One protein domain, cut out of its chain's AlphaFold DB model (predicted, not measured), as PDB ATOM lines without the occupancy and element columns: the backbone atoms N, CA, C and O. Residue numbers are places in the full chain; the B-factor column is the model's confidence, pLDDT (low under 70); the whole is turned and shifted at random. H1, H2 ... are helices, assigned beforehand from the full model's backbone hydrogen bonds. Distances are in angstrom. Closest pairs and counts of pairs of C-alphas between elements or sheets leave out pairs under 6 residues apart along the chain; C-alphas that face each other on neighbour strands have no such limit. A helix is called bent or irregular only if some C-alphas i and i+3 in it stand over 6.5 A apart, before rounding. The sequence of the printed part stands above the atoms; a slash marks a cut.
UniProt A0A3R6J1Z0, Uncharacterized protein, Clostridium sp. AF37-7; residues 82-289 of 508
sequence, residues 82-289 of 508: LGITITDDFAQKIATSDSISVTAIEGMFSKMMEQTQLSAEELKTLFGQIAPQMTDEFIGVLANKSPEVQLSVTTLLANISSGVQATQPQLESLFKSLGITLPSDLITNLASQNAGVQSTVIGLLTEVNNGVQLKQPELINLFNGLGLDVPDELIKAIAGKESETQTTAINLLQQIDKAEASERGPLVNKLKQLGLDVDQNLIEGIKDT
ATOM      1  N   LEU A  82     412.143 452.343 890.604       83.31
ATOM      2  CA  LEU A  82     413.361 452.954 890.054       83.31
ATOM      3  C   LEU A  82     413.870 452.231 888.788       83.31
ATOM      4  O   LEU A  82     414.940 452.550 888.270       83.31
ATOM      5  N   GLY A  83     413.135 451.225 888.297       84.06
ATOM      6  CA  GLY A  83     413.552 450.359 887.190       84.06
ATOM      7  C   GLY A  83     414.581 449.295 887.585       84.06
ATOM      8  O   GLY A  83     415.165 448.654 886.706       84.06
ATOM      9  N   ILE A  84     414.811 449.101 888.888       86.12
ATOM     10  CA  ILE A  84     415.795 448.158 889.412       86.12
ATOM     11  C   ILE A  84     415.079 446.891 889.879       86.12
ATOM     12  O   ILE A  84     414.229 446.919 890.761       86.12
ATOM     13  N   THR A  85     415.438 445.754 889.302       88.06
ATOM     14  CA  THR A  85     415.035 444.440 889.798       88.06
ATOM     15  C   THR A  85     416.110 443.934 890.751       88.06
ATOM     16  O   THR A  85     417.283 443.850 890.387       88.06
ATOM     17  N   ILE A  86     415.714 443.588 891.974       81.81
ATOM     18  CA  ILE A  86     416.611 443.028 892.985       81.81
ATOM     19  C   ILE A  86     416.186 441.614 893.379       81.81
ATOM     20  O   ILE A  86     414.999 441.288 893.378       81.81
ATOM     21  N   THR A  87     417.167 440.773 893.702       83.12
ATOM     22  CA  THR A  87     416.942 439.422 894.234       83.12
ATOM     23  C   THR A  87     416.575 439.466 895.718       83.12
ATOM     24  O   THR A  87     416.838 440.462 896.397       83.12
ATOM     25  N   ASP A  88     416.010 438.377 896.243       79.00
ATOM     26  CA  ASP A  88     415.669 438.267 897.669       79.00
ATOM     27  C   ASP A  88     416.916 438.374 898.558       79.00
ATOM     28  O   ASP A  88     416.897 439.083 899.561       79.00
ATOM     29  N   ASP A  89     418.027 437.757 898.141       75.00
ATOM     30  CA  ASP A  89     419.317 437.845 898.837       75.00
ATOM     31  C   ASP A  89     419.822 439.295 898.908       75.00
ATOM     32  O   ASP A  89     420.259 439.771 899.959       75.00
ATOM     33  N   PHE A  90     419.706 440.043 897.808       77.25
ATOM     34  CA  PHE A  90     420.100 441.448 897.790       77.25
ATOM     35  C   PHE A  90     419.164 442.327 898.629       77.25
ATOM     36  O   PHE A  90     419.632 443.159 899.406       77.25
ATOM     37  N   ALA A  91     417.849 442.116 898.539       79.56
ATOM     38  CA  ALA A  91     416.874 442.818 899.370       79.56
ATOM     39  C   ALA A  91     417.115 442.555 900.867       79.56
ATOM     40  O   ALA A  91     417.091 443.485 901.673       79.56
ATOM     41  N   GLN A  92     417.440 441.316 901.241       72.81
ATOM     42  CA  GLN A  92     417.795 440.948 902.608       72.81
ATOM     43  C   GLN A  92     419.098 441.618 903.065       72.81
ATOM     44  O   GLN A  92     419.164 442.119 904.191       72.81
ATOM     45  N   LYS A  93     420.119 441.707 902.202       74.88
ATOM     46  CA  LYS A  93     421.352 442.472 902.482       74.88
ATOM     47  C   LYS A  93     421.063 443.948 902.741       74.88
ATOM     48  O   LYS A  93     421.582 444.501 903.709       74.88
ATOM     49  N   ILE A  94     420.203 444.576 901.937       72.88
ATOM     50  CA  ILE A  94     419.773 445.964 902.165       72.88
ATOM     51  C   ILE A  94     419.059 446.085 903.514       72.88
ATOM     52  O   ILE A  94     419.390 446.950 904.323       72.88
ATOM     53  N   ALA A  95     418.109 445.189 903.781       65.19
ATOM     54  CA  ALA A  95     417.265 445.250 904.967       65.19
ATOM     55  C   ALA A  95     418.035 444.985 906.278       65.19
ATOM     56  O   ALA A  95     417.622 445.435 907.349       65.19
ATOM     57  N   THR A  96     419.163 444.272 906.207       64.19
ATOM     58  CA  THR A  96     420.004 443.924 907.367       64.19
ATOM     59  C   THR A  96     421.228 444.823 907.542       64.19
ATOM     60  O   THR A  96     421.819 444.834 908.624       64.19
ATOM     61  N   SER A  97     421.605 445.602 906.524       66.19
ATOM     62  CA  SER A  97     422.771 446.481 906.582       66.19
ATOM     63  C   SER A  97     422.453 447.847 907.197       66.19
ATOM     64  O   SER A  97     421.490 448.526 906.836       66.19
ATOM     65  N   ASP A  98     423.309 448.304 908.113       71.56
ATOM     66  CA  ASP A  98     423.278 449.676 908.636       71.56
ATOM     67  C   ASP A  98     424.000 450.687 907.732       71.56
ATOM     68  O   ASP A  98     423.772 451.886 907.876       71.56
ATOM     69  N   SER A  99     424.808 450.222 906.773       73.62
ATOM     70  CA  SER A  99     425.542 451.086 905.840       73.62
ATOM     71  C   SER A  99     424.760 451.449 904.575       73.62
ATOM     72  O   SER A  99     425.142 452.393 903.886       73.62
ATOM     73  N   ILE A 100     423.678 450.729 904.262       72.06
ATOM     74  CA  ILE A 100     422.860 450.978 903.070       72.06
ATOM     75  C   ILE A 100     421.691 451.893 903.437       72.06
ATOM     76  O   ILE A 100     420.946 451.627 904.383       72.06
ATOM     77  N   SER A 101     421.516 452.979 902.681       80.56
ATOM     78  CA  SER A 101     420.444 453.949 902.895       80.56
ATOM     79  C   SER A 101     419.499 453.968 901.698       80.56
ATOM     80  O   SER A 101     419.768 454.626 900.696       80.56
ATOM     81  N   VAL A 102     418.356 453.284 901.828       79.44
ATOM     82  CA  VAL A 102     417.315 453.223 900.782       79.44
ATOM     83  C   VAL A 102     416.875 454.624 900.361       79.44
ATOM     84  O   VAL A 102     416.899 454.942 899.181       79.44
ATOM     85  N   THR A 103     416.615 455.514 901.320       81.00
ATOM     86  CA  THR A 103     416.226 456.904 901.032       81.00
ATOM     87  C   THR A 103     417.305 457.683 900.272       81.00
ATOM     88  O   THR A 103     416.982 458.531 899.442       81.00
ATOM     89  N   ALA A 104     418.591 457.423 900.538       83.19
ATOM     90  CA  ALA A 104     419.668 458.054 899.777       83.19
ATOM     91  C   ALA A 104     419.710 457.527 898.335       83.19
ATOM     92  O   ALA A 104     419.853 458.323 897.408       83.19
ATOM     93  N   ILE A 105     419.546 456.212 898.149       86.19
ATOM     94  CA  ILE A 105     419.460 455.571 896.829       86.19
ATOM     95  C   ILE A 105     418.284 456.153 896.039       86.19
ATOM     96  O   ILE A 105     418.492 456.662 894.939       86.19
ATOM     97  N   GLU A 106     417.081 456.161 896.616       83.88
ATOM     98  CA  GLU A 106     415.879 456.736 896.003       83.88
ATOM     99  C   GLU A 106     416.102 458.191 895.594       83.88
ATOM    100  O   GLU A 106     415.874 458.545 894.442       83.88
ATOM    101  N   GLY A 107     416.629 459.024 896.498       84.31
ATOM    102  CA  GLY A 107     416.892 460.432 896.207       84.31
ATOM    103  C   GLY A 107     417.869 460.643 895.044       84.31
ATOM    104  O   GLY A 107     417.688 461.564 894.246       84.31
ATOM    105  N   MET A 108     418.887 459.787 894.913       89.19
ATOM    106  CA  MET A 108     419.845 459.848 893.802       89.19
ATOM    107  C   MET A 108     419.229 459.372 892.478       89.19
ATOM    108  O   MET A 108     419.436 460.014 891.449       89.19
ATOM    109  N   PHE A 109     418.417 458.310 892.489       87.88
ATOM    110  CA  PHE A 109     417.684 457.876 891.295       87.88
ATOM    111  C   PHE A 109     416.613 458.882 890.866       87.88
ATOM    112  O   PHE A 109     416.488 459.147 889.672       87.88
ATOM    113  N   SER A 110     415.892 459.503 891.803       88.62
ATOM    114  CA  SER A 110     414.929 460.569 891.507       88.62
ATOM    115  C   SER A 110     415.585 461.740 890.782       88.62
ATOM    116  O   SER A 110     415.073 462.159 889.750       88.62
ATOM    117  N   LYS A 111     416.760 462.198 891.236       88.44
ATOM    118  CA  LYS A 111     417.533 463.229 890.523       88.44
ATOM    119  C   LYS A 111     417.815 462.832 889.072       88.44
ATOM    120  O   LYS A 111     417.563 463.626 888.169       88.44
ATOM    121  N   MET A 112     418.290 461.607 888.833       88.44
ATOM    122  CA  MET A 112     418.564 461.128 887.472       88.44
ATOM    123  C   MET A 112     417.290 461.026 886.615       88.44
ATOM    124  O   MET A 112     417.312 461.408 885.446       88.44
ATOM    125  N   MET A 113     416.170 460.561 887.183       86.00
ATOM    126  CA  MET A 113     414.866 460.511 886.499       86.00
ATOM    127  C   MET A 113     414.325 461.908 886.161       86.00
ATOM    128  O   MET A 113     413.689 462.090 885.126       86.00
ATOM    129  N   GLU A 114     414.636 462.906 886.987       91.69
ATOM    130  CA  GLU A 114     414.370 464.330 886.744       91.69
ATOM    131  C   GLU A 114     415.408 464.983 885.806       91.69
ATOM    132  O   GLU A 114     415.493 466.207 885.721       91.69
ATOM    133  N   GLN A 115     416.210 464.177 885.097       89.88
ATOM    134  CA  GLN A 115     417.275 464.609 884.185       89.88
ATOM    135  C   GLN A 115     418.340 465.505 884.836       89.88
ATOM    136  O   GLN A 115     419.004 466.300 884.171       89.88
ATOM    137  N   THR A 116     418.546 465.362 886.144       92.88
ATOM    138  CA  THR A 116     419.637 466.024 886.857       92.88
ATOM    139  C   THR A 116     420.874 465.135 886.838       92.88
ATOM    140  O   THR A 116     420.833 463.984 887.272       92.88
ATOM    141  N   GLN A 117     421.988 465.682 886.348       92.31
ATOM    142  CA  GLN A 117     423.280 465.001 886.346       92.31
ATOM    143  C   GLN A 117     423.799 464.860 887.780       92.31
ATOM    144  O   GLN A 117     423.869 465.846 888.516       92.31
ATOM    145  N   LEU A 118     424.192 463.648 888.163       94.56
ATOM    146  CA  LEU A 118     424.869 463.401 889.428       94.56
ATOM    147  C   LEU A 118     426.359 463.718 889.308       94.56
ATOM    148  O   LEU A 118     427.002 463.446 888.287       94.56
ATOM    149  N   SER A 119     426.913 464.270 890.384       95.50
ATOM    150  CA  SER A 119     428.355 464.455 890.539       95.50
ATOM    151  C   SER A 119     429.081 463.121 890.759       95.50
ATOM    152  O   SER A 119     428.479 462.122 891.152       95.50
ATOM    153  N   ALA A 120     430.404 463.110 890.561       95.19
ATOM    154  CA  ALA A 120     431.231 461.931 890.831       95.19
ATOM    155  C   ALA A 120     431.129 461.460 892.293       95.19
ATOM    156  O   ALA A 120     431.116 460.261 892.540       95.19
ATOM    157  N   GLU A 121     430.996 462.381 893.253       95.00
ATOM    158  CA  GLU A 121     430.873 462.044 894.679       95.00
ATOM    159  C   GLU A 121     429.505 461.425 895.013       95.00
ATOM    160  O   GLU A 121     429.409 460.473 895.791       95.00
ATOM    161  N   GLU A 122     428.434 461.923 894.384       95.12
ATOM    162  CA  GLU A 122     427.098 461.329 894.497       95.12
ATOM    163  C   GLU A 122     427.065 459.937 893.863       95.12
ATOM    164  O   GLU A 122     426.595 458.992 894.491       95.12
ATOM    165  N   LEU A 123     427.630 459.777 892.660       94.31
ATOM    166  CA  LEU A 123     427.750 458.466 892.023       94.31
ATOM    167  C   LEU A 123     428.611 457.519 892.861       94.31
ATOM    168  O   LEU A 123     428.226 456.375 893.057       94.31
ATOM    169  N   LYS A 124     429.722 457.983 893.436       94.25
ATOM    170  CA  LYS A 124     430.555 457.169 894.328       94.25
ATOM    171  C   LYS A 124     429.791 456.695 895.557       94.25
ATOM    172  O   LYS A 124     429.874 455.524 895.921       94.25
ATOM    173  N   THR A 125     428.995 457.578 896.153       92.12
ATOM    174  CA  THR A 125     428.108 457.223 897.266       92.12
ATOM    175  C   THR A 125     427.071 456.183 896.841       92.12
ATOM    176  O   THR A 125     426.834 455.224 897.574       92.12
ATOM    177  N   LEU A 126     426.470 456.348 895.660       90.38
ATOM    178  CA  LEU A 126     425.472 455.427 895.123       90.38
ATOM    179  C   LEU A 126     426.066 454.046 894.831       90.38
ATOM    180  O   LEU A 126     425.597 453.044 895.369       90.38
ATOM    181  N   PHE A 127     427.121 453.994 894.019       89.25
ATOM    182  CA  PHE A 127     427.802 452.764 893.628       89.25
ATOM    183  C   PHE A 127     428.413 452.052 894.837       89.25
ATOM    184  O   PHE A 127     428.285 450.838 894.936       89.25
ATOM    185  N   GLY A 128     428.930 452.773 895.834       87.69
ATOM    186  CA  GLY A 128     429.369 452.168 897.095       87.69
ATOM    187  C   GLY A 128     428.267 451.404 897.847       87.69
ATOM    188  O   GLY A 128     428.577 450.500 898.620       87.69
ATOM    189  N   GLN A 129     426.990 451.731 897.616       85.00
ATOM    190  CA  GLN A 129     425.851 451.047 898.237       85.00
ATOM    191  C   GLN A 129     425.277 449.918 897.376       85.00
ATOM    192  O   GLN A 129     424.893 448.889 897.927       85.00
ATOM    193  N   ILE A 130     425.193 450.100 896.052       81.12
ATOM    194  CA  ILE A 130     424.471 449.165 895.167       81.12
ATOM    195  C   ILE A 130     425.367 448.340 894.241       81.12
ATOM    196  O   ILE A 130     424.918 447.327 893.720       81.12
ATOM    197  N   ALA A 131     426.606 448.771 894.018       83.31
ATOM    198  CA  ALA A 131     427.534 448.184 893.056       83.31
ATOM    199  C   ALA A 131     429.000 448.479 893.460       83.31
ATOM    200  O   ALA A 131     429.726 449.157 892.724       83.31
ATOM    201  N   PRO A 132     429.440 448.015 894.650       82.25
ATOM    202  CA  PRO A 132     430.720 448.397 895.259       82.25
ATOM    203  C   PRO A 132     431.955 447.927 894.479       82.25
ATOM    204  O   PRO A 132     433.067 448.357 894.766       82.25
ATOM    205  N   GLN A 133     431.775 447.035 893.509       75.50
ATOM    206  CA  GLN A 133     432.820 446.555 892.611       75.50
ATOM    207  C   GLN A 133     433.184 447.557 891.502       75.50
ATOM    208  O   GLN A 133     434.145 447.319 890.775       75.50
ATOM    209  N   MET A 134     432.424 448.646 891.336       83.81
ATOM    210  CA  MET A 134     432.785 449.714 890.401       83.81
ATOM    211  C   MET A 134     433.923 450.564 890.959       83.81
ATOM    212  O   MET A 134     433.902 450.976 892.118       83.81
ATOM    213  N   THR A 135     434.909 450.836 890.111       88.44
ATOM    214  CA  THR A 135     436.099 451.612 890.459       88.44
ATOM    215  C   THR A 135     435.813 453.112 890.470       88.44
ATOM    216  O   THR A 135     434.877 453.601 889.824       88.44
ATOM    217  N   ASP A 136     436.655 453.867 891.175       90.81
ATOM    218  CA  ASP A 136     436.603 455.331 891.166       90.81
ATOM    219  C   ASP A 136     436.840 455.882 889.747       90.81
ATOM    220  O   ASP A 136     436.227 456.874 889.349       90.81
ATOM    221  N   GLU A 137     437.683 455.209 888.960       89.50
ATOM    222  CA  GLU A 137     437.948 455.513 887.558       89.50
ATOM    223  C   GLU A 137     436.681 455.377 886.701       89.50
ATOM    224  O   GLU A 137     436.320 456.313 885.980       89.50
ATOM    225  N   PHE A 138     435.958 454.257 886.822       90.31
ATOM    226  CA  PHE A 138     434.673 454.053 886.150       90.31
ATOM    227  C   PHE A 138     433.658 455.135 886.543       90.31
ATOM    228  O   PHE A 138     432.997 455.729 885.685       90.31
ATOM    229  N   ILE A 139     433.548 455.422 887.842       93.69
ATOM    230  CA  ILE A 139     432.616 456.419 888.374       93.69
ATOM    231  C   ILE A 139     432.940 457.812 887.823       93.69
ATOM    232  O   ILE A 139     432.033 458.536 887.404       93.69
ATOM    233  N   GLY A 140     434.222 458.176 887.752       92.38
ATOM    234  CA  GLY A 140     434.674 459.428 887.148       92.38
ATOM    235  C   GLY A 140     434.309 459.540 885.664       92.38
ATOM    236  O   GLY A 140     433.898 460.608 885.204       92.38
ATOM    237  N   VAL A 141     434.385 458.439 884.912       89.81
ATOM    238  CA  VAL A 141     433.933 458.390 883.511       89.81
ATOM    239  C   VAL A 141     432.422 458.600 883.410       89.81
ATOM    240  O   VAL A 141     431.969 459.400 882.585       89.81
ATOM    241  N   LEU A 142     431.640 457.909 884.242       92.31
ATOM    242  CA  LEU A 142     430.179 457.986 884.235       92.31
ATOM    243  C   LEU A 142     429.667 459.372 884.655       92.31
ATOM    244  O   LEU A 142     428.711 459.884 884.066       92.31
ATOM    245  N   ALA A 143     430.342 460.016 885.609       94.62
ATOM    246  CA  ALA A 143     430.028 461.371 886.058       94.62
ATOM    247  C   ALA A 143     430.021 462.387 884.907       94.62
ATOM    248  O   ALA A 143     429.234 463.328 884.928       94.62
ATOM    249  N   ASN A 144     430.831 462.166 883.869       91.50
ATOM    250  CA  ASN A 144     430.927 463.044 882.701       91.50
ATOM    251  C   ASN A 144     429.917 462.726 881.581       91.50
ATOM    252  O   ASN A 144     429.940 463.380 880.537       91.50
ATOM    253  N   LYS A 145     429.049 461.719 881.747       91.69
ATOM    254  CA  LYS A 145     428.009 461.367 880.765       91.69
ATOM    255  C   LYS A 145     426.708 462.134 881.023       91.69
ATOM    256  O   LYS A 145     426.517 462.699 882.096       91.69
ATOM    257  N   SER A 146     425.813 462.156 880.029       92.25
ATOM    258  CA  SER A 146     424.509 462.818 880.169       92.25
ATOM    259  C   SER A 146     423.652 462.143 881.252       92.25
ATOM    260  O   SER A 146     423.854 460.954 881.519       92.25
ATOM    261  N   PRO A 147     422.678 462.852 881.851       91.12
ATOM    262  CA  PRO A 147     421.778 462.281 882.856       91.12
ATOM    263  C   PRO A 147     421.077 460.998 882.386       91.12
ATOM    264  O   PRO A 147     420.931 460.056 883.156       91.12
ATOM    265  N   GLU A 148     420.698 460.918 881.108       90.75
ATOM    266  CA  GLU A 148     420.049 459.735 880.533       90.75
ATOM    267  C   GLU A 148     420.997 458.533 880.481       90.75
ATOM    268  O   GLU A 148     420.596 457.408 880.783       90.75
ATOM    269  N   VAL A 149     422.264 458.767 880.121       91.88
ATOM    270  CA  VAL A 149     423.290 457.720 880.122       91.88
ATOM    271  C   VAL A 149     423.619 457.313 881.556       91.88
ATOM    272  O   VAL A 149     423.708 456.118 881.824       91.88
ATOM    273  N   GLN A 150     423.736 458.269 882.484       93.75
ATOM    274  CA  GLN A 150     423.917 457.977 883.908       93.75
ATOM    275  C   GLN A 150     422.795 457.087 884.434       93.75
ATOM    276  O   GLN A 150     423.086 456.045 885.016       93.75
ATOM    277  N   LEU A 151     421.534 457.436 884.166       91.31
ATOM    278  CA  LEU A 151     420.382 456.641 884.575       91.31
ATOM    279  C   LEU A 151     420.438 455.236 883.968       91.31
ATOM    280  O   LEU A 151     420.426 454.251 884.698       91.31
ATOM    281  N   SER A 152     420.566 455.134 882.641       90.81
ATOM    282  CA  SER A 152     420.554 453.843 881.945       90.81
ATOM    283  C   SER A 152     421.675 452.913 882.413       90.81
ATOM    284  O   SER A 152     421.441 451.718 882.605       90.81
ATOM    285  N   VAL A 153     422.893 453.437 882.573       92.19
ATOM    286  CA  VAL A 153     424.060 452.662 883.014       92.19
ATOM    287  C   VAL A 153     423.899 452.255 884.474       92.19
ATOM    288  O   VAL A 153     424.090 451.087 884.807       92.19
ATOM    289  N   THR A 154     423.501 453.191 885.339       92.44
ATOM    290  CA  THR A 154     423.373 452.940 886.778       92.44
ATOM    291  C   THR A 154     422.260 451.944 887.074       92.44
ATOM    292  O   THR A 154     422.479 451.018 887.849       92.44
ATOM    293  N   THR A 155     421.097 452.054 886.422       91.56
ATOM    294  CA  THR A 155     420.001 451.084 886.574       91.56
ATOM    295  C   THR A 155     420.434 449.683 886.150       91.56
ATOM    296  O   THR A 155     420.203 448.718 886.879       91.56
ATOM    297  N   LEU A 156     421.086 449.542 884.989       92.75
ATOM    298  CA  LEU A 156     421.511 448.223 884.521       92.75
ATOM    299  C   LEU A 156     422.593 447.624 885.425       92.75
ATOM    300  O   LEU A 156     422.506 446.452 885.776       92.75
ATOM    301  N   LEU A 157     423.578 448.415 885.853       91.06
ATOM    302  CA  LEU A 157     424.604 447.940 886.780       91.06
ATOM    303  C   LEU A 157     424.037 447.602 888.158       91.06
ATOM    304  O   LEU A 157     424.490 446.632 888.757       91.06
ATOM    305  N   ALA A 158     423.030 448.330 888.641       89.00
ATOM    306  CA  ALA A 158     422.321 447.988 889.871       89.00
ATOM    307  C   ALA A 158     421.626 446.621 889.757       89.00
ATOM    308  O   ALA A 158     421.749 445.799 890.661       89.00
ATOM    309  N   ASN A 159     420.971 446.345 888.622       90.25
ATOM    310  CA  ASN A 159     420.370 445.035 888.339       90.25
ATOM    311  C   ASN A 159     421.422 443.923 888.321       90.25
ATOM    312  O   ASN A 159     421.265 442.890 888.963       90.25
ATOM    313  N   ILE A 160     422.532 444.147 887.621       85.81
ATOM    314  CA  ILE A 160     423.612 443.164 887.541       85.81
ATOM    315  C   ILE A 160     424.217 442.912 888.930       85.81
ATOM    316  O   ILE A 160     424.402 441.766 889.339       85.81
ATOM    317  N   SER A 161     424.455 443.968 889.702       82.88
ATOM    318  CA  SER A 161     425.035 443.878 891.049       82.88
ATOM    319  C   SER A 161     424.095 443.228 892.063       82.88
ATOM    320  O   SER A 161     424.561 442.604 893.015       82.88
ATOM    321  N   SER A 162     422.781 443.313 891.841       81.12
ATOM    322  CA  SER A 162     421.777 442.606 892.640       81.12
ATOM    323  C   SER A 162     421.671 441.111 892.293       81.12
ATOM    324  O   SER A 162     420.946 440.376 892.968       81.12
ATOM    325  N   GLY A 163     422.403 440.645 891.272       79.75
ATOM    326  CA  GLY A 163     422.447 439.255 890.815       79.75
ATOM    327  C   GLY A 163     421.609 438.968 889.566       79.75
ATOM    328  O   GLY A 163     421.571 437.822 889.113       79.75
ATOM    329  N   VAL A 164     420.951 439.973 888.984       85.19
ATOM    330  CA  VAL A 164     420.149 439.813 887.764       85.19
ATOM    331  C   VAL A 164     421.053 439.881 886.536       85.19
ATOM    332  O   VAL A 164     421.625 440.920 886.228       85.19
ATOM    333  N   GLN A 165     421.164 438.780 885.794       88.50
ATOM    334  CA  GLN A 165     421.930 438.765 884.545       88.50
ATOM    335  C   GLN A 165     421.295 439.691 883.500       88.50
ATOM    336  O   GLN A 165     420.090 439.639 883.246       88.50
ATOM    337  N   ALA A 166     422.120 440.517 882.866       93.31
ATOM    338  CA  ALA A 166     421.717 441.338 881.741       93.31
ATOM    339  C   ALA A 166     421.585 440.495 880.470       93.31
ATOM    340  O   ALA A 166     422.407 439.630 880.169       93.31
ATOM    341  N   THR A 167     420.549 440.792 879.694       95.50
ATOM    342  CA  THR A 167     420.318 440.186 878.380       95.50
ATOM    343  C   THR A 167     421.201 440.828 877.308       95.50
ATOM    344  O   THR A 167     421.624 441.979 877.439       95.50
ATOM    345  N   GLN A 168     421.418 440.122 876.195       95.31
ATOM    346  CA  GLN A 168     422.172 440.656 875.057       95.31
ATOM    347  C   GLN A 168     421.653 442.029 874.572       95.31
ATOM    348  O   GLN A 168     422.471 442.943 874.478       95.31
ATOM    349  N   PRO A 169     420.339 442.257 874.347       96.50
ATOM    350  CA  PRO A 169     419.850 443.573 873.918       96.50
ATOM    351  C   PRO A 169     420.117 444.694 874.934       96.50
ATOM    352  O   PRO A 169     420.372 445.837 874.554       96.50
ATOM    353  N   GLN A 170     420.073 444.383 876.235       95.44
ATOM    354  CA  GLN A 170     420.391 445.354 877.286       95.44
ATOM    355  C   GLN A 170     421.874 445.733 877.256       95.44
ATOM    356  O   GLN A 170     422.198 446.917 877.336       95.44
ATOM    357  N   LEU A 171     422.761 444.749 877.086       96.31
ATOM    358  CA  LEU A 171     424.199 444.977 876.952       96.31
ATOM    359  C   LEU A 171     424.542 445.742 875.662       96.31
ATOM    360  O   LEU A 171     425.341 446.672 875.702       96.31
ATOM    361  N   GLU A 172     423.898 445.430 874.533       95.19
ATOM    362  CA  GLU A 172     424.049 446.183 873.276       95.19
ATOM    363  C   GLU A 172     423.687 447.662 873.455       95.19
ATOM    364  O   GLU A 172     424.445 448.553 873.061       95.19
ATOM    365  N   SER A 173     422.544 447.933 874.093       93.50
ATOM    366  CA  SER A 173     422.102 449.297 874.396       93.50
ATOM    367  C   SER A 173     423.071 450.019 875.338       93.50
ATOM    368  O   SER A 173     423.390 451.195 875.129       93.50
ATOM    369  N   LEU A 174     423.580 449.309 876.349       94.44
ATOM    370  CA  LEU A 174     424.552 449.828 877.307       94.44
ATOM    371  C   LEU A 174     425.853 450.238 876.617       94.44
ATOM    372  O   LEU A 174     426.270 451.388 876.737       94.44
ATOM    373  N   PHE A 175     426.480 449.323 875.875       93.38
ATOM    374  CA  PHE A 175     427.754 449.593 875.214       93.38
ATOM    375  C   PHE A 175     427.621 450.718 874.192       93.38
ATOM    376  O   PHE A 175     428.445 451.632 874.182       93.38
ATOM    377  N   LYS A 176     426.520 450.747 873.433       91.94
ATOM    378  CA  LYS A 176     426.210 451.862 872.532       91.94
ATOM    379  C   LYS A 176     426.125 453.199 873.275       91.94
ATOM    380  O   LYS A 176     426.677 454.188 872.800       91.94
ATOM    381  N   SER A 177     425.471 453.231 874.436       90.69
ATOM    382  CA  SER A 177     425.346 454.437 875.273       90.69
ATOM    383  C   SER A 177     426.684 454.881 875.872       90.69
ATOM    384  O   SER A 177     426.929 456.074 876.037       90.69
ATOM    385  N   LEU A 178     427.575 453.929 876.156       90.12
ATOM    386  CA  LEU A 178     428.936 454.185 876.631       90.12
ATOM    387  C   LEU A 178     429.916 454.551 875.503       90.12
ATOM    388  O   LEU A 178     431.039 454.968 875.789       90.12
ATOM    389  N   GLY A 179     429.498 454.443 874.236       88.88
ATOM    390  CA  GLY A 179     430.356 454.665 873.069       88.88
ATOM    391  C   GLY A 179     431.337 453.519 872.804       88.88
ATOM    392  O   GLY A 179     432.325 453.712 872.103       88.88
ATOM    393  N   ILE A 180     431.073 452.339 873.362       90.06
ATOM    394  CA  ILE A 180     431.875 451.130 873.200       90.06
ATOM    395  C   ILE A 180     431.257 450.315 872.064       90.06
ATOM    396  O   ILE A 180     430.059 450.035 872.060       90.06
ATOM    397  N   THR A 181     432.070 449.933 871.082       85.75
ATOM    398  CA  THR A 181     431.619 449.114 869.949       85.75
ATOM    399  C   THR A 181     432.151 447.698 870.114       85.75
ATOM    400  O   THR A 181     433.360 447.499 870.089       85.75
ATOM    401  N   LEU A 182     431.250 446.725 870.264       84.88
ATOM    402  CA  LEU A 182     431.577 445.300 870.353       84.88
ATOM    403  C   LEU A 182     430.787 444.506 869.302       84.88
ATOM    404  O   LEU A 182     429.619 444.820 869.059       84.88
ATOM    405  N   PRO A 183     431.382 443.463 868.700       85.38
ATOM    406  CA  PRO A 183     430.654 442.476 867.905       85.38
ATOM    407  C   PRO A 183     429.524 441.795 868.692       85.38
ATOM    408  O   PRO A 183     429.682 441.507 869.879       85.38
ATOM    409  N   SER A 184     428.418 441.463 868.012       86.31
ATOM    410  CA  SER A 184     427.241 440.820 868.623       86.31
ATOM    411  C   SER A 184     427.588 439.536 869.371       86.31
ATOM    412  O   SER A 184     427.129 439.353 870.489       86.31
ATOM    413  N   ASP A 185     428.458 438.694 868.809       82.88
ATOM    414  CA  ASP A 185     428.821 437.399 869.398       82.88
ATOM    415  C   ASP A 185     429.522 437.538 870.754       82.88
ATOM    416  O   ASP A 185     429.339 436.706 871.636       82.88
ATOM    417  N   LEU A 186     430.308 438.600 870.956       86.38
ATOM    418  CA  LEU A 186     430.948 438.850 872.251       86.38
ATOM    419  C   LEU A 186     429.943 439.340 873.278       86.38
ATOM    420  O   LEU A 186     430.042 438.995 874.452       86.38
ATOM    421  N   ILE A 187     428.962 440.124 872.835       91.31
ATOM    422  CA  ILE A 187     427.862 440.533 873.697       91.31
ATOM    423  C   ILE A 187     426.999 439.314 874.039       91.31
ATOM    424  O   ILE A 187     426.578 439.187 875.183       91.31
ATOM    425  N   THR A 188     426.797 438.378 873.106       91.06
ATOM    426  CA  THR A 188     426.155 437.083 873.367       91.06
ATOM    427  C   THR A 188     426.953 436.261 874.382       91.06
ATOM    428  O   THR A 188     426.373 435.774 875.354       91.06
ATOM    429  N   ASN A 189     428.275 436.149 874.215       83.31
ATOM    430  CA  ASN A 189     429.143 435.463 875.172       83.31
ATOM    431  C   ASN A 189     429.040 436.101 876.557       83.31
ATOM    432  O   ASN A 189     428.818 435.391 877.535       83.31
ATOM    433  N   LEU A 190     429.119 437.429 876.642       87.19
ATOM    434  CA  LEU A 190     428.994 438.157 877.899       87.19
ATOM    435  C   LEU A 190     427.604 437.991 878.529       87.19
ATOM    436  O   LEU A 190     427.493 437.766 879.731       87.19
ATOM    437  N   ALA A 191     426.541 438.037 877.723       90.88
ATOM    438  CA  ALA A 191     425.168 437.809 878.170       90.88
ATOM    439  C   ALA A 191     424.974 436.403 878.757       90.88
ATOM    440  O   ALA A 191     424.130 436.224 879.630       90.88
ATOM    441  N   SER A 192     425.758 435.417 878.306       85.69
ATOM    442  CA  SER A 192     425.746 434.055 878.857       85.69
ATOM    443  C   SER A 192     426.523 433.903 880.170       85.69
ATOM    444  O   SER A 192     426.391 432.882 880.846       85.69
ATOM    445  N   GLN A 193     427.330 434.901 880.544       85.00
ATOM    446  CA  GLN A 193     428.066 434.897 881.804       85.00
ATOM    447  C   GLN A 193     427.167 435.272 882.983       85.00
ATOM    448  O   GLN A 193     426.168 435.978 882.847       85.00
ATOM    449  N   ASN A 194     427.566 434.845 884.182       82.38
ATOM    450  CA  ASN A 194     426.896 435.274 885.405       82.38
ATOM    451  C   ASN A 194     427.047 436.793 885.635       82.38
ATOM    452  O   ASN A 194     427.961 437.438 885.120       82.38
ATOM    453  N   ALA A 195     426.164 437.356 886.459       82.25
ATOM    454  CA  ALA A 195     426.066 438.799 886.659       82.25
ATOM    455  C   ALA A 195     427.370 439.432 887.199       82.25
ATOM    456  O   ALA A 195     427.767 440.512 886.763       82.25
ATOM    457  N   GLY A 196     428.107 438.743 888.077       79.56
ATOM    458  CA  GLY A 196     429.389 439.245 888.591       79.56
ATOM    459  C   GLY A 196     430.441 439.428 887.490       79.56
ATOM    460  O   GLY A 196     431.107 440.466 887.421       79.56
ATOM    461  N   VAL A 197     430.540 438.456 886.578       81.62
ATOM    462  CA  VAL A 197     431.425 438.538 885.405       81.62
ATOM    463  C   VAL A 197     430.975 439.658 884.469       81.62
ATOM    464  O   VAL A 197     431.806 440.464 884.052       81.62
ATOM    465  N   GLN A 198     429.668 439.773 884.201       86.06
ATOM    466  CA  GLN A 198     429.118 440.858 883.382       86.06
ATOM    467  C   GLN A 198     429.507 442.234 883.923       86.06
ATOM    468  O   GLN A 198     430.030 443.063 883.182       86.06
ATOM    469  N   SER A 199     429.308 442.462 885.224       83.88
ATOM    470  CA  SER A 199     429.643 443.736 885.856       83.88
ATOM    471  C   SER A 199     431.131 444.055 885.755       83.88
ATOM    472  O   SER A 199     431.482 445.187 885.429       83.88
ATOM    473  N   THR A 200     431.989 443.062 885.996       84.94
ATOM    474  CA  THR A 200     433.446 443.223 885.920       84.94
ATOM    475  C   THR A 200     433.872 443.629 884.511       84.94
ATOM    476  O   THR A 200     434.556 444.631 884.330       84.94
ATOM    477  N   VAL A 201     433.410 442.902 883.490       89.31
ATOM    478  CA  VAL A 201     433.742 443.182 882.085       89.31
ATOM    479  C   VAL A 201     433.230 444.553 881.641       89.31
ATOM    480  O   VAL A 201     433.952 445.270 880.952       89.31
ATOM    481  N   ILE A 202     432.016 444.950 882.048       90.56
ATOM    482  CA  ILE A 202     431.469 446.284 881.747       90.56
ATOM    483  C   ILE A 202     432.374 447.383 882.317       90.56
ATOM    484  O   ILE A 202     432.679 448.343 881.604       90.56
ATOM    485  N   GLY A 203     432.809 447.241 883.574       90.12
ATOM    486  CA  GLY A 203     433.718 448.188 884.224       90.12
ATOM    487  C   GLY A 203     435.031 448.325 883.454       90.12
ATOM    488  O   GLY A 203     435.366 449.414 882.993       90.12
ATOM    489  N   LEU A 204     435.697 447.197 883.199       90.75
ATOM    490  CA  LEU A 204     436.994 447.141 882.516       90.75
ATOM    491  C   LEU A 204     436.951 447.682 881.081       90.75
ATOM    492  O   LEU A 204     437.837 448.426 880.663       90.75
ATOM    493  N   LEU A 205     435.907 447.345 880.314       92.50
ATOM    494  CA  LEU A 205     435.721 447.885 878.964       92.50
ATOM    495  C   LEU A 205     435.497 449.395 878.979       92.50
ATOM    496  O   LEU A 205     435.972 450.103 878.093       92.50
ATOM    497  N   THR A 206     434.770 449.891 879.976       91.19
ATOM    498  CA  THR A 206     434.531 451.326 880.127       91.19
ATOM    499  C   THR A 206     435.814 452.053 880.496       91.19
ATOM    500  O   THR A 206     436.121 453.074 879.887       91.19
ATOM    501  N   GLU A 207     436.588 451.520 881.433       90.81
ATOM    502  CA  GLU A 207     437.891 452.052 881.829       90.81
ATOM    503  C   GLU A 207     438.850 452.148 880.638       90.81
ATOM    504  O   GLU A 207     439.306 453.246 880.301       90.81
ATOM    505  N   VAL A 208     439.093 451.031 879.941       92.19
ATOM    506  CA  VAL A 208     440.065 450.994 878.836       92.19
ATOM    507  C   VAL A 208     439.650 451.897 877.674       92.19
ATOM    508  O   VAL A 208     440.475 452.641 877.143       92.19
ATOM    509  N   ASN A 209     438.352 451.934 877.346       90.44
ATOM    510  CA  ASN A 209     437.810 452.796 876.294       90.44
ATOM    511  C   ASN A 209     437.903 454.294 876.638       90.44
ATOM    512  O   ASN A 209     437.867 455.134 875.741       90.44
ATOM    513  N   ASN A 210     438.015 454.647 877.922       88.94
ATOM    514  CA  ASN A 210     438.162 456.032 878.379       88.94
ATOM    515  C   ASN A 210     439.596 456.349 878.839       88.94
ATOM    516  O   ASN A 210     439.822 457.339 879.531       88.94
ATOM    517  N   GLY A 211     440.573 455.549 878.403       90.38
ATOM    518  CA  GLY A 211     441.989 455.873 878.526       90.38
ATOM    519  C   GLY A 211     442.673 455.335 879.783       90.38
ATOM    520  O   GLY A 211     443.855 455.619 879.977       90.38
ATOM    521  N   VAL A 212     441.992 454.535 880.605       91.38
ATOM    522  CA  VAL A 212     442.603 453.877 881.768       91.38
ATOM    523  C   VAL A 212     443.399 452.662 881.297       91.38
ATOM    524  O   VAL A 212     442.900 451.829 880.544       91.38
ATOM    525  N   GLN A 213     444.660 452.568 881.709       93.12
ATOM    526  CA  GLN A 213     445.502 451.421 881.382       93.12
ATOM    527  C   GLN A 213     445.149 450.237 882.287       93.12
ATOM    528  O   GLN A 213     445.297 450.329 883.505       93.12
ATOM    529  N   LEU A 214     444.754 449.116 881.683       89.62
ATOM    530  CA  LEU A 214     444.467 447.880 882.401       89.62
ATOM    531  C   LEU A 214     445.749 447.097 882.707       89.62
ATOM    532  O   LEU A 214     446.656 446.970 881.878       89.62
ATOM    533  N   LYS A 215     445.802 446.512 883.897       89.38
ATOM    534  CA  LYS A 215     446.847 445.600 884.367       89.38
ATOM    535  C   LYS A 215     446.597 444.182 883.861       89.38
ATOM    536  O   LYS A 215     445.511 443.827 883.415       89.38
ATOM    537  N   GLN A 216     447.604 443.321 883.997       82.69
ATOM    538  CA  GLN A 216     447.510 441.927 883.552       82.69
ATOM    539  C   GLN A 216     446.303 441.166 884.147       82.69
ATOM    540  O   GLN A 216     445.578 440.566 883.360       82.69
ATOM    541  N   PRO A 217     446.009 441.205 885.466       78.94
ATOM    542  CA  PRO A 217     444.838 440.504 886.012       78.94
ATOM    543  C   PRO A 217     443.503 441.042 885.480       78.94
ATOM    544  O   PRO A 217     442.568 440.281 885.251       78.94
ATOM    545  N   GLU A 218     443.425 442.353 885.252       83.94
ATOM    546  CA  GLU A 218     442.253 443.019 884.680       83.94
ATOM    547  C   GLU A 218     442.035 442.556 883.232       83.94
ATOM    548  O   GLU A 218     440.930 442.167 882.864       83.94
ATOM    549  N   LEU A 219     443.100 442.478 882.431       83.94
ATOM    550  CA  LEU A 219     443.032 441.943 881.069       83.94
ATOM    551  C   LEU A 219     442.651 440.455 881.030       83.94
ATOM    552  O   LEU A 219     441.863 440.073 880.170       83.94
ATOM    553  N   ILE A 220     443.143 439.627 881.962       80.00
ATOM    554  CA  ILE A 220     442.724 438.215 882.085       80.00
ATOM    555  C   ILE A 220     441.212 438.135 882.309       80.00
ATOM    556  O   ILE A 220     440.510 437.435 881.580       80.00
ATOM    557  N   ASN A 221     440.697 438.884 883.288       80.81
ATOM    558  CA  ASN A 221     439.265 438.910 883.591       80.81
ATOM    559  C   ASN A 221     438.439 439.400 882.398       80.81
ATOM    560  O   ASN A 221     437.379 438.842 882.109       80.81
ATOM    561  N   LEU A 222     438.937 440.412 881.684       86.25
ATOM    562  CA  LEU A 222     438.302 440.944 880.488       86.25
ATOM    563  C   LEU A 222     438.217 439.898 879.368       86.25
ATOM    564  O   LEU A 222     437.131 439.660 878.842       86.25
ATOM    565  N   PHE A 223     439.335 439.264 879.001       82.94
ATOM    566  CA  PHE A 223     439.359 438.283 877.914       82.94
ATOM    567  C   PHE A 223     438.517 437.048 878.244       82.94
ATOM    568  O   PHE A 223     437.660 436.674 877.442       82.94
ATOM    569  N   ASN A 224     438.655 436.502 879.456       80.06
ATOM    570  CA  ASN A 224     437.851 435.366 879.911       80.06
ATOM    571  C   ASN A 224     436.352 435.689 879.908       80.06
ATOM    572  O   ASN A 224     435.547 434.894 879.428       80.06
ATOM    573  N   GLY A 225     435.967 436.873 880.392       77.00
ATOM    574  CA  GLY A 225     434.566 437.292 880.423       77.00
ATOM    575  C   GLY A 225     433.961 437.549 879.037       77.00
ATOM    576  O   GLY A 225     432.753 437.399 878.860       77.00
ATOM    577  N   LEU A 226     434.788 437.875 878.039       82.88
ATOM    578  CA  LEU A 226     434.387 437.959 876.629       82.88
ATOM    579  C   LEU A 226     434.413 436.596 875.908       82.88
ATOM    580  O   LEU A 226     433.945 436.493 874.769       82.88
ATOM    581  N   GLY A 227     434.929 435.550 876.558       75.81
ATOM    582  CA  GLY A 227     435.108 434.221 875.973       75.81
ATOM    583  C   GLY A 227     436.243 434.159 874.948       75.81
ATOM    584  O   GLY A 227     436.132 433.424 873.971       75.81
ATOM    585  N   LEU A 228     437.290 434.966 875.135       77.50
ATOM    586  CA  LEU A 228     438.479 434.994 874.291       77.50
ATOM    587  C   LEU A 228     439.615 434.241 874.982       77.50
ATOM    588  O   LEU A 228     440.035 434.629 876.071       77.50
ATOM    589  N   ASP A 229     440.130 433.205 874.326       72.69
ATOM    590  CA  ASP A 229     441.294 432.459 874.800       72.69
ATOM    591  C   ASP A 229     442.578 433.147 874.315       72.69
ATOM    592  O   ASP A 229     442.959 433.064 873.141       72.69
ATOM    593  N   VAL A 230     443.192 433.933 875.203       76.38
ATOM    594  CA  VAL A 230     444.383 434.736 874.907       76.38
ATOM    595  C   VAL A 230     445.553 434.209 875.740       76.38
ATOM    596  O   VAL A 230     445.465 434.223 876.965       76.38
ATOM    597  N   PRO A 231     446.678 433.810 875.120       75.50
ATOM    598  CA  PRO A 231     447.835 433.310 875.861       75.50
ATOM    599  C   PRO A 231     448.419 434.329 876.851       75.50
ATOM    600  O   PRO A 231     448.574 435.508 876.521       75.50
ATOM    601  N   ASP A 232     448.830 433.863 878.033       75.94
ATOM    602  CA  ASP A 232     449.329 434.701 879.137       75.94
ATOM    603  C   ASP A 232     450.476 435.640 878.740       75.94
ATOM    604  O   ASP A 232     450.545 436.786 879.198       75.94
ATOM    605  N   GLU A 233     451.381 435.185 877.873       73.94
ATOM    606  CA  GLU A 233     452.505 435.992 877.388       73.94
ATOM    607  C   GLU A 233     452.028 437.186 876.556       73.94
ATOM    608  O   GLU A 233     452.567 438.289 876.687       73.94
ATOM    609  N   LEU A 234     450.972 436.995 875.759       82.06
ATOM    610  CA  LEU A 234     450.351 438.071 874.996       82.06
ATOM    611  C   LEU A 234     449.614 439.041 875.913       82.06
ATOM    612  O   LEU A 234     449.754 440.253 875.757       82.06
ATOM    613  N   ILE A 235     448.884 438.529 876.907       83.44
ATOM    614  CA  ILE A 235     448.220 439.376 877.904       83.44
ATOM    615  C   ILE A 235     449.256 440.238 878.633       83.44
ATOM    616  O   ILE A 235     449.072 441.447 878.770       83.44
ATOM    617  N   LYS A 236     450.386 439.651 879.046       83.56
ATOM    618  CA  LYS A 236     451.490 440.376 879.685       83.56
ATOM    619  C   LYS A 236     452.085 441.447 878.770       83.56
ATOM    620  O   LYS A 236     452.391 442.545 879.237       83.56
ATOM    621  N   ALA A 237     452.224 441.159 877.476       86.38
ATOM    622  CA  ALA A 237     452.689 442.137 876.496       86.38
ATOM    623  C   ALA A 237     451.699 443.303 876.327       86.38
ATOM    624  O   ALA A 237     452.135 444.452 876.258       86.38
ATOM    625  N   ILE A 238     450.389 443.026 876.307       90.25
ATOM    626  CA  ILE A 238     449.317 444.034 876.211       90.25
ATOM    627  C   ILE A 238     449.243 444.883 877.486       90.25
ATOM    628  O   ILE A 238     449.114 446.104 877.401       90.25
ATOM    629  N   ALA A 239     449.396 444.274 878.663       88.50
ATOM    630  CA  ALA A 239     449.407 444.977 879.947       88.50
ATOM    631  C   ALA A 239     450.484 446.073 880.003       88.50
ATOM    632  O   ALA A 239     450.275 447.122 880.602       88.50
ATOM    633  N   GLY A 240     451.625 445.856 879.339       88.38
ATOM    634  CA  GLY A 240     452.710 446.835 879.246       88.38
ATOM    635  C   GLY A 240     452.487 447.974 878.242       88.38
ATOM    636  O   GLY A 240     453.407 448.765 878.036       88.38
ATOM    637  N   LYS A 241     451.329 448.051 877.574       93.19
ATOM    638  CA  LYS A 241     450.998 449.091 876.584       93.19
ATOM    639  C   LYS A 241     450.013 450.117 877.135       93.19
ATOM    640  O   LYS A 241     449.228 449.802 878.021       93.19
ATOM    641  N   GLU A 242     450.031 451.315 876.558       92.75
ATOM    642  CA  GLU A 242     449.065 452.382 876.844       92.75
ATOM    643  C   GLU A 242     447.632 451.956 876.479       92.75
ATOM    644  O   GLU A 242     447.427 451.144 875.571       92.75
ATOM    645  N   SER A 243     446.630 452.540 877.133       91.94
ATOM    646  CA  SER A 243     445.206 452.176 877.005       91.94
ATOM    647  C   SER A 243     444.651 452.211 875.573       91.94
ATOM    648  O   SER A 243     443.874 451.338 875.182       91.94
ATOM    649  N   GLU A 244     445.091 453.160 874.743       90.62
ATOM    650  CA  GLU A 244     444.713 453.223 873.320       90.62
ATOM    651  C   GLU A 244     445.221 451.994 872.544       90.62
ATOM    652  O   GLU A 244     444.509 451.389 871.733       90.62
ATOM    653  N   THR A 245     446.452 451.571 872.843       93.62
ATOM    654  CA  THR A 245     447.047 450.368 872.256       93.62
ATOM    655  C   THR A 245     446.358 449.112 872.782       93.62
ATOM    656  O   THR A 245     446.097 448.200 872.001       93.62
ATOM    657  N   GLN A 246     446.004 449.073 874.071       94.38
ATOM    658  CA  GLN A 246     445.233 447.976 874.660       94.38
ATOM    659  C   GLN A 246     443.861 447.837 873.999       94.38
ATOM    660  O   GLN A 246     443.508 446.745 873.567       94.38
ATOM    661  N   THR A 247     443.125 448.939 873.827       90.31
ATOM    662  CA  THR A 247     441.821 448.957 873.143       90.31
ATOM    663  C   THR A 247     441.940 448.430 871.714       90.31
ATOM    664  O   THR A 247     441.159 447.581 871.280       90.31
ATOM    665  N   THR A 248     442.963 448.879 870.982       90.31
ATOM    666  CA  THR A 248     443.221 448.403 869.617       90.31
ATOM    667  C   THR A 248     443.575 446.913 869.603       90.31
ATOM    668  O   THR A 248     443.075 446.176 868.753       90.31
ATOM    669  N   ALA A 249     444.388 446.446 870.553       90.75
ATOM    670  CA  ALA A 249     444.752 445.039 870.684       90.75
ATOM    671  C   ALA A 249     443.538 444.162 871.015       90.75
ATOM    672  O   ALA A 249     443.353 443.136 870.365       90.75
ATOM    673  N   ILE A 250     442.677 444.592 871.945       87.44
ATOM    674  CA  ILE A 250     441.411 443.924 872.276       87.44
ATOM    675  C   ILE A 250     440.558 443.791 871.007       87.44
ATOM    676  O   ILE A 250     440.203 442.679 870.628       87.44
ATOM    677  N   ASN A 251     440.323 444.885 870.277       86.00
ATOM    678  CA  ASN A 251     439.530 444.872 869.040       86.00
ATOM    679  C   ASN A 251     440.131 443.986 867.933       86.00
ATOM    680  O   ASN A 251     439.396 443.391 867.143       86.00
ATOM    681  N   LEU A 252     441.460 443.911 867.829       87.75
ATOM    682  CA  LEU A 252     442.138 443.047 866.858       87.75
ATOM    683  C   LEU A 252     442.064 441.573 867.258       87.75
ATOM    684  O   LEU A 252     441.813 440.737 866.397       87.75
ATOM    685  N   LEU A 253     442.237 441.246 868.540       85.12
ATOM    686  CA  LEU A 253     442.117 439.874 869.040       85.12
ATOM    687  C   LEU A 253     440.701 439.333 868.862       85.12
ATOM    688  O   LEU A 253     440.533 438.204 868.409       85.12
ATOM    689  N   GLN A 254     439.696 440.177 869.088       79.06
ATOM    690  CA  GLN A 254     438.304 439.876 868.757       79.06
ATOM    691  C   GLN A 254     438.119 439.535 867.269       79.06
ATOM    692  O   GLN A 254     437.434 438.572 866.929       79.06
ATOM    693  N   GLN A 255     438.742 440.300 866.367       83.19
ATOM    694  CA  GLN A 255     438.691 440.015 864.929       83.19
ATOM    695  C   GLN A 255     439.435 438.721 864.573       83.19
ATOM    696  O   GLN A 255     438.979 437.986 863.704       83.19
ATOM    697  N   ILE A 256     440.562 438.428 865.231       79.00
ATOM    698  CA  ILE A 256     441.374 437.227 864.974       79.00
ATOM    699  C   ILE A 256     440.638 435.954 865.391       79.00
ATOM    700  O   ILE A 256     440.659 434.981 864.631       79.00
ATOM    701  N   ASP A 257     439.967 435.969 866.546       71.94
ATOM    702  CA  ASP A 257     439.137 434.858 867.028       71.94
ATOM    703  C   ASP A 257     438.130 434.419 865.950       71.94
ATOM    704  O   ASP A 257     438.079 433.249 865.556       71.94
ATOM    705  N   LYS A 258     437.423 435.393 865.362       72.69
ATOM    706  CA  LYS A 258     436.388 435.170 864.337       72.69
ATOM    707  C   LYS A 258     436.911 435.027 862.909       72.69
ATOM    708  O   LYS A 258     436.177 434.562 862.041       72.69
ATOM    709  N   ALA A 259     438.147 435.430 862.633       72.06
ATOM    710  CA  ALA A 259     438.681 435.426 861.279       72.06
ATOM    711  C   ALA A 259     438.885 434.002 860.740       72.06
ATOM    712  O   ALA A 259     439.404 433.107 861.420       72.06
ATOM    713  N   GLU A 260     438.555 433.815 859.464       69.38
ATOM    714  CA  GLU A 260     438.985 432.650 858.696       69.38
ATOM    715  C   GLU A 260     440.512 432.604 858.584       69.38
ATOM    716  O   GLU A 260     441.193 433.625 858.701       69.38
ATOM    717  N   ALA A 261     441.070 431.414 858.343       66.81
ATOM    718  CA  ALA A 261     442.521 431.200 858.360       66.81
ATOM    719  C   ALA A 261     443.299 432.189 857.465       66.81
ATOM    720  O   ALA A 261     444.377 432.646 857.840       66.81
ATOM    721  N   SER A 262     442.727 432.567 856.317       72.19
ATOM    722  CA  SER A 262     443.327 433.510 855.365       72.19
ATOM    723  C   SER A 262     443.361 434.966 855.848       72.19
ATOM    724  O   SER A 262     444.267 435.701 855.466       72.19
ATOM    725  N   GLU A 263     442.423 435.386 856.701       77.88
ATOM    726  CA  GLU A 263     442.290 436.779 857.170       77.88
ATOM    727  C   GLU A 263     443.091 437.054 858.455       77.88
ATOM    728  O   GLU A 263     443.348 438.202 858.822       77.88
ATOM    729  N   ARG A 264     443.557 436.000 859.130       75.38
ATOM    730  CA  ARG A 264     444.301 436.109 860.394       75.38
ATOM    731  C   ARG A 264     445.692 436.693 860.235       75.38
ATOM    732  O   ARG A 264     446.097 437.515 861.050       75.38
ATOM    733  N   GLY A 265     446.419 436.303 859.187       75.44
ATOM    734  CA  GLY A 265     447.772 436.808 858.925       75.44
ATOM    735  C   GLY A 265     447.825 438.344 858.876       75.44
ATOM    736  O   GLY A 265     448.599 438.950 859.623       75.44
ATOM    737  N   PRO A 266     446.970 439.000 858.067       82.75
ATOM    738  CA  PRO A 266     446.846 440.456 858.057       82.75
ATOM    739  C   PRO A 266     446.519 441.081 859.423       82.75
ATOM    740  O   PRO A 266     447.101 442.108 859.769       82.75
ATOM    741  N   LEU A 267     445.621 440.483 860.211       83.94
ATOM    742  CA  LEU A 267     445.240 440.999 861.534       83.94
ATOM    743  C   LEU A 267     446.372 440.875 862.564       83.94
ATOM    744  O   LEU A 267     446.615 441.801 863.336       83.94
ATOM    745  N   VAL A 268     447.125 439.779 862.528       76.75
ATOM    746  CA  VAL A 268     448.295 439.579 863.395       76.75
ATOM    747  C   VAL A 268     449.417 440.551 863.037       76.75
ATOM    748  O   VAL A 268     450.074 441.091 863.923       76.75
ATOM    749  N   ASN A 269     449.600 440.865 861.753       79.94
ATOM    750  CA  ASN A 269     450.548 441.906 861.353       79.94
ATOM    751  C   ASN A 269     450.175 443.278 861.933       79.94
ATOM    752  O   ASN A 269     451.070 444.042 862.291       79.94
ATOM    753  N   LYS A 270     448.878 443.579 862.093       87.06
ATOM    754  CA  LYS A 270     448.440 444.792 862.799       87.06
ATOM    755  C   LYS A 270     448.797 444.736 864.288       87.06
ATOM    756  O   LYS A 270     449.288 445.733 864.801       87.06
ATOM    757  N   LEU A 271     448.653 443.588 864.961       84.88
ATOM    758  CA  LEU A 271     449.129 443.429 866.348       84.88
ATOM    759  C   LEU A 271     450.645 443.659 866.461       84.88
ATOM    760  O   LEU A 271     451.089 444.384 867.347       84.88
ATOM    761  N   LYS A 272     451.439 443.139 865.516       83.88
ATOM    762  CA  LYS A 272     452.892 443.392 865.462       83.88
ATOM    763  C   LYS A 272     453.232 444.870 865.303       83.88
ATOM    764  O   LYS A 272     454.162 445.362 865.936       83.88
ATOM    765  N   GLN A 273     452.457 445.597 864.501       87.31
ATOM    766  CA  GLN A 273     452.621 447.044 864.326       87.31
ATOM    767  C   GLN A 273     452.314 447.845 865.602       87.31
ATOM    768  O   GLN A 273     452.847 448.939 865.758       87.31
ATOM    769  N   LEU A 274     451.549 447.285 866.548       86.19
ATOM    770  CA  LEU A 274     451.362 447.843 867.896       86.19
ATOM    771  C   LEU A 274     452.556 447.573 868.836       86.19
ATOM    772  O   LEU A 274     452.520 447.889 870.028       86.19
ATOM    773  N   GLY A 275     453.626 446.957 868.324       82.06
ATOM    774  CA  GLY A 275     454.784 446.549 869.112       82.06
ATOM    775  C   GLY A 275     454.479 445.391 870.063       82.06
ATOM    776  O   GLY A 275     455.120 445.297 871.113       82.06
ATOM    777  N   LEU A 276     453.476 444.569 869.744       81.06
ATOM    778  CA  LEU A 276     453.221 443.284 870.391       81.06
ATOM    779  C   LEU A 276     453.957 442.218 869.581       81.06
ATOM    780  O   LEU A 276     453.618 441.980 868.422       81.06
ATOM    781  N   ASP A 277     454.989 441.613 870.159       69.06
ATOM    782  CA  ASP A 277     455.746 440.566 869.475       69.06
ATOM    783  C   ASP A 277     454.948 439.255 869.512       69.06
ATOM    784  O   ASP A 277     454.993 438.500 870.480       69.06
ATOM    785  N   VAL A 278     454.093 439.064 868.504       64.69
ATOM    786  CA  VAL A 278     453.187 437.914 868.395       64.69
ATOM    787  C   VAL A 278     453.803 436.874 867.461       64.69
ATOM    788  O   VAL A 278     453.779 437.041 866.238       64.69
ATOM    789  N   ASP A 279     454.347 435.791 868.009       56.75
ATOM    790  CA  ASP A 279     454.879 434.689 867.202       56.75
ATOM    791  C   ASP A 279     453.777 433.867 866.517       56.75
ATOM    792  O   ASP A 279     452.634 433.798 866.967       56.75
ATOM    793  N   GLN A 280     454.125 433.218 865.400       48.62
ATOM    794  CA  GLN A 280     453.179 432.482 864.549       48.62
ATOM    795  C   GLN A 280     452.512 431.295 865.275       48.62
ATOM    796  O   GLN A 280     451.360 430.982 864.994       48.62
ATOM    797  N   ASN A 281     453.184 430.724 866.280       49.75
ATOM    798  CA  ASN A 281     452.664 429.653 867.139       49.75
ATOM    799  C   ASN A 281     451.565 430.141 868.107       49.75
ATOM    800  O   ASN A 281     450.696 429.372 868.504       49.75
ATOM    801  N   LEU A 282     451.554 431.434 868.453       52.81
ATOM    802  CA  LEU A 282     450.528 432.052 869.302       52.81
ATOM    803  C   LEU A 282     449.182 432.178 868.559       52.81
ATOM    804  O   LEU A 282     448.120 432.181 869.173       52.81
ATOM    805  N   ILE A 283     449.231 432.241 867.220       49.22
ATOM    806  CA  ILE A 283     448.070 432.295 866.313       49.22
ATOM    807  C   ILE A 283     447.324 430.956 866.290       49.22
ATOM    808  O   ILE A 283     446.100 430.929 866.147       49.22
ATOM    809  N   GLU A 284     448.061 429.851 866.407       48.09
ATOM    810  CA  GLU A 284     447.502 428.497 866.409       48.09
ATOM    811  C   GLU A 284     446.746 428.208 867.718       48.09
ATOM    812  O   GLU A 284     445.703 427.560 867.677       48.09
ATOM    813  N   GLY A 285     447.174 428.801 868.843       45.16
ATOM    814  CA  GLY A 285     446.491 428.701 870.142       45.16
ATOM    815  C   GLY A 285     445.124 429.398 870.213       45.16
ATOM    816  O   GLY A 285     444.206 428.866 870.822       45.16
ATOM    817  N   ILE A 286     444.930 430.524 869.508       48.09
ATOM    818  CA  ILE A 286     443.660 431.297 869.503       48.09
ATOM    819  C   ILE A 286     442.500 430.519 868.833       48.09
ATOM    820  O   ILE A 286     441.348 430.939 868.868       48.09
ATOM    821  N   LYS A 287     442.760 429.378 868.178       45.19
ATOM    822  CA  LYS A 287     441.713 428.556 867.548       45.19
ATOM    823  C   LYS A 287     441.920 427.072 867.762       45.19
ATOM    824  O   LYS A 287     441.623 426.302 866.847       45.19
ATOM    825  N   ASP A 288     442.329 426.641 868.953       44.16
ATOM    826  CA  ASP A 288     442.107 425.235 869.278       44.16
ATOM    827  C   ASP A 288     440.635 424.991 869.657       44.16
ATOM    828  O   ASP A 288     440.277 424.552 870.745       44.16
ATOM    829  N   THR A 289     439.743 425.215 868.682       41.75
ATOM    830  CA  THR A 289     438.427 424.571 868.655       41.75
ATOM    831  C   THR A 289     438.562 423.051 868.739       41.75
ATOM    832  O   THR A 289     437.577 422.397 869.048       41.75
TER     833      THR A 289
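AT A GLANCE: This is residues 82 to 289 of the 508 residues of an uncharacterized protein of Clostridium sp. AF37-7 (UniProt A0A3R6J1Z0). Look for a chain of helices wound in successive turns along one long axis, with H8 in the middle, H1 and H2 at one end and H12 and H13 at the other. The long helices H5, H8 and H11 follow one another along this axis, and H11 folds back into H12 as a hairpin. The printed part has 208 residues with thirteen named helices, H1 to H13 in chain order, and no named strand; its class is all helix. It is compact, with a radius of gyration of the C-alphas of 18.5 A, yet elongated, spanning 57 by 30 by 27 A.

IN THESE COORDINATES: Find C-alpha 88 at (415.669, 438.267, 897.669), where H1 begins; it runs to 96. Then read H2 at 102 to 113, H3 at 120 to 130, H4 at 136 to 143 and H5 at 147 to 161, 20.4 A long. H6 is 168 to 178 and H7 184 to 191. H8, residues 195 to 209, starts at (426.066, 438.799, 886.659) and is 21.0 A long. H9 is 216 to 226, H10 232 to 239, H11 243 to 258, 23.0 A long, and H12 261 to 273, only just irregular, with C-alphas 262 and 265 6.6 A apart. H13, 280 to 285, ends at (446.491, 428.701, 870.142).

HOW THE PARTS SIT: H1 is close to H2 but not clearly touching; their closest C-alphas, Ile 94 and Val 102, are 7.8 A apart. H2 touches H3 with residues 104 to 108 alone, closest at C-alphas 105 and 126, 6.3 A. H4 touches H8, about perpendicular at 77 degrees, closest at C-alphas 138 and 207, 5.7 A. H5, H6 and H8 form a bundle, three helices grouped together; H5 and H6 are a hairpin, closest at C-alphas 149 and 177, 6.2 A. H8 is the hub, touching H4, H5, H7, H9 and H11, H7 only at the corner, with 3 pairs of C-alphas within 8 A. H10 touches H9, closest at C-alphas 216 and 239, 5.1 A. H11 and H12 are a hairpin at a shallow tilt of 11 degrees, but helix packing is mostly crossed. H13 touches no helix. In H1 to H10 every O i to N i+4 pair is within hydrogen-bond range; H11 has 11 of 12, H12 6 of 9, H13 0 of 2 but 2 of 3 O i to N i+3 pairs.

THE WHOLE: The farthest C-alphas, Asp 98 and Ser 262, are 59.2 A apart. The printed part has no cut and no long link. Mean pLDDT of the printed part is 83.5; residues 95 to 97, 260 to 261 and 277 to 289 are under 70.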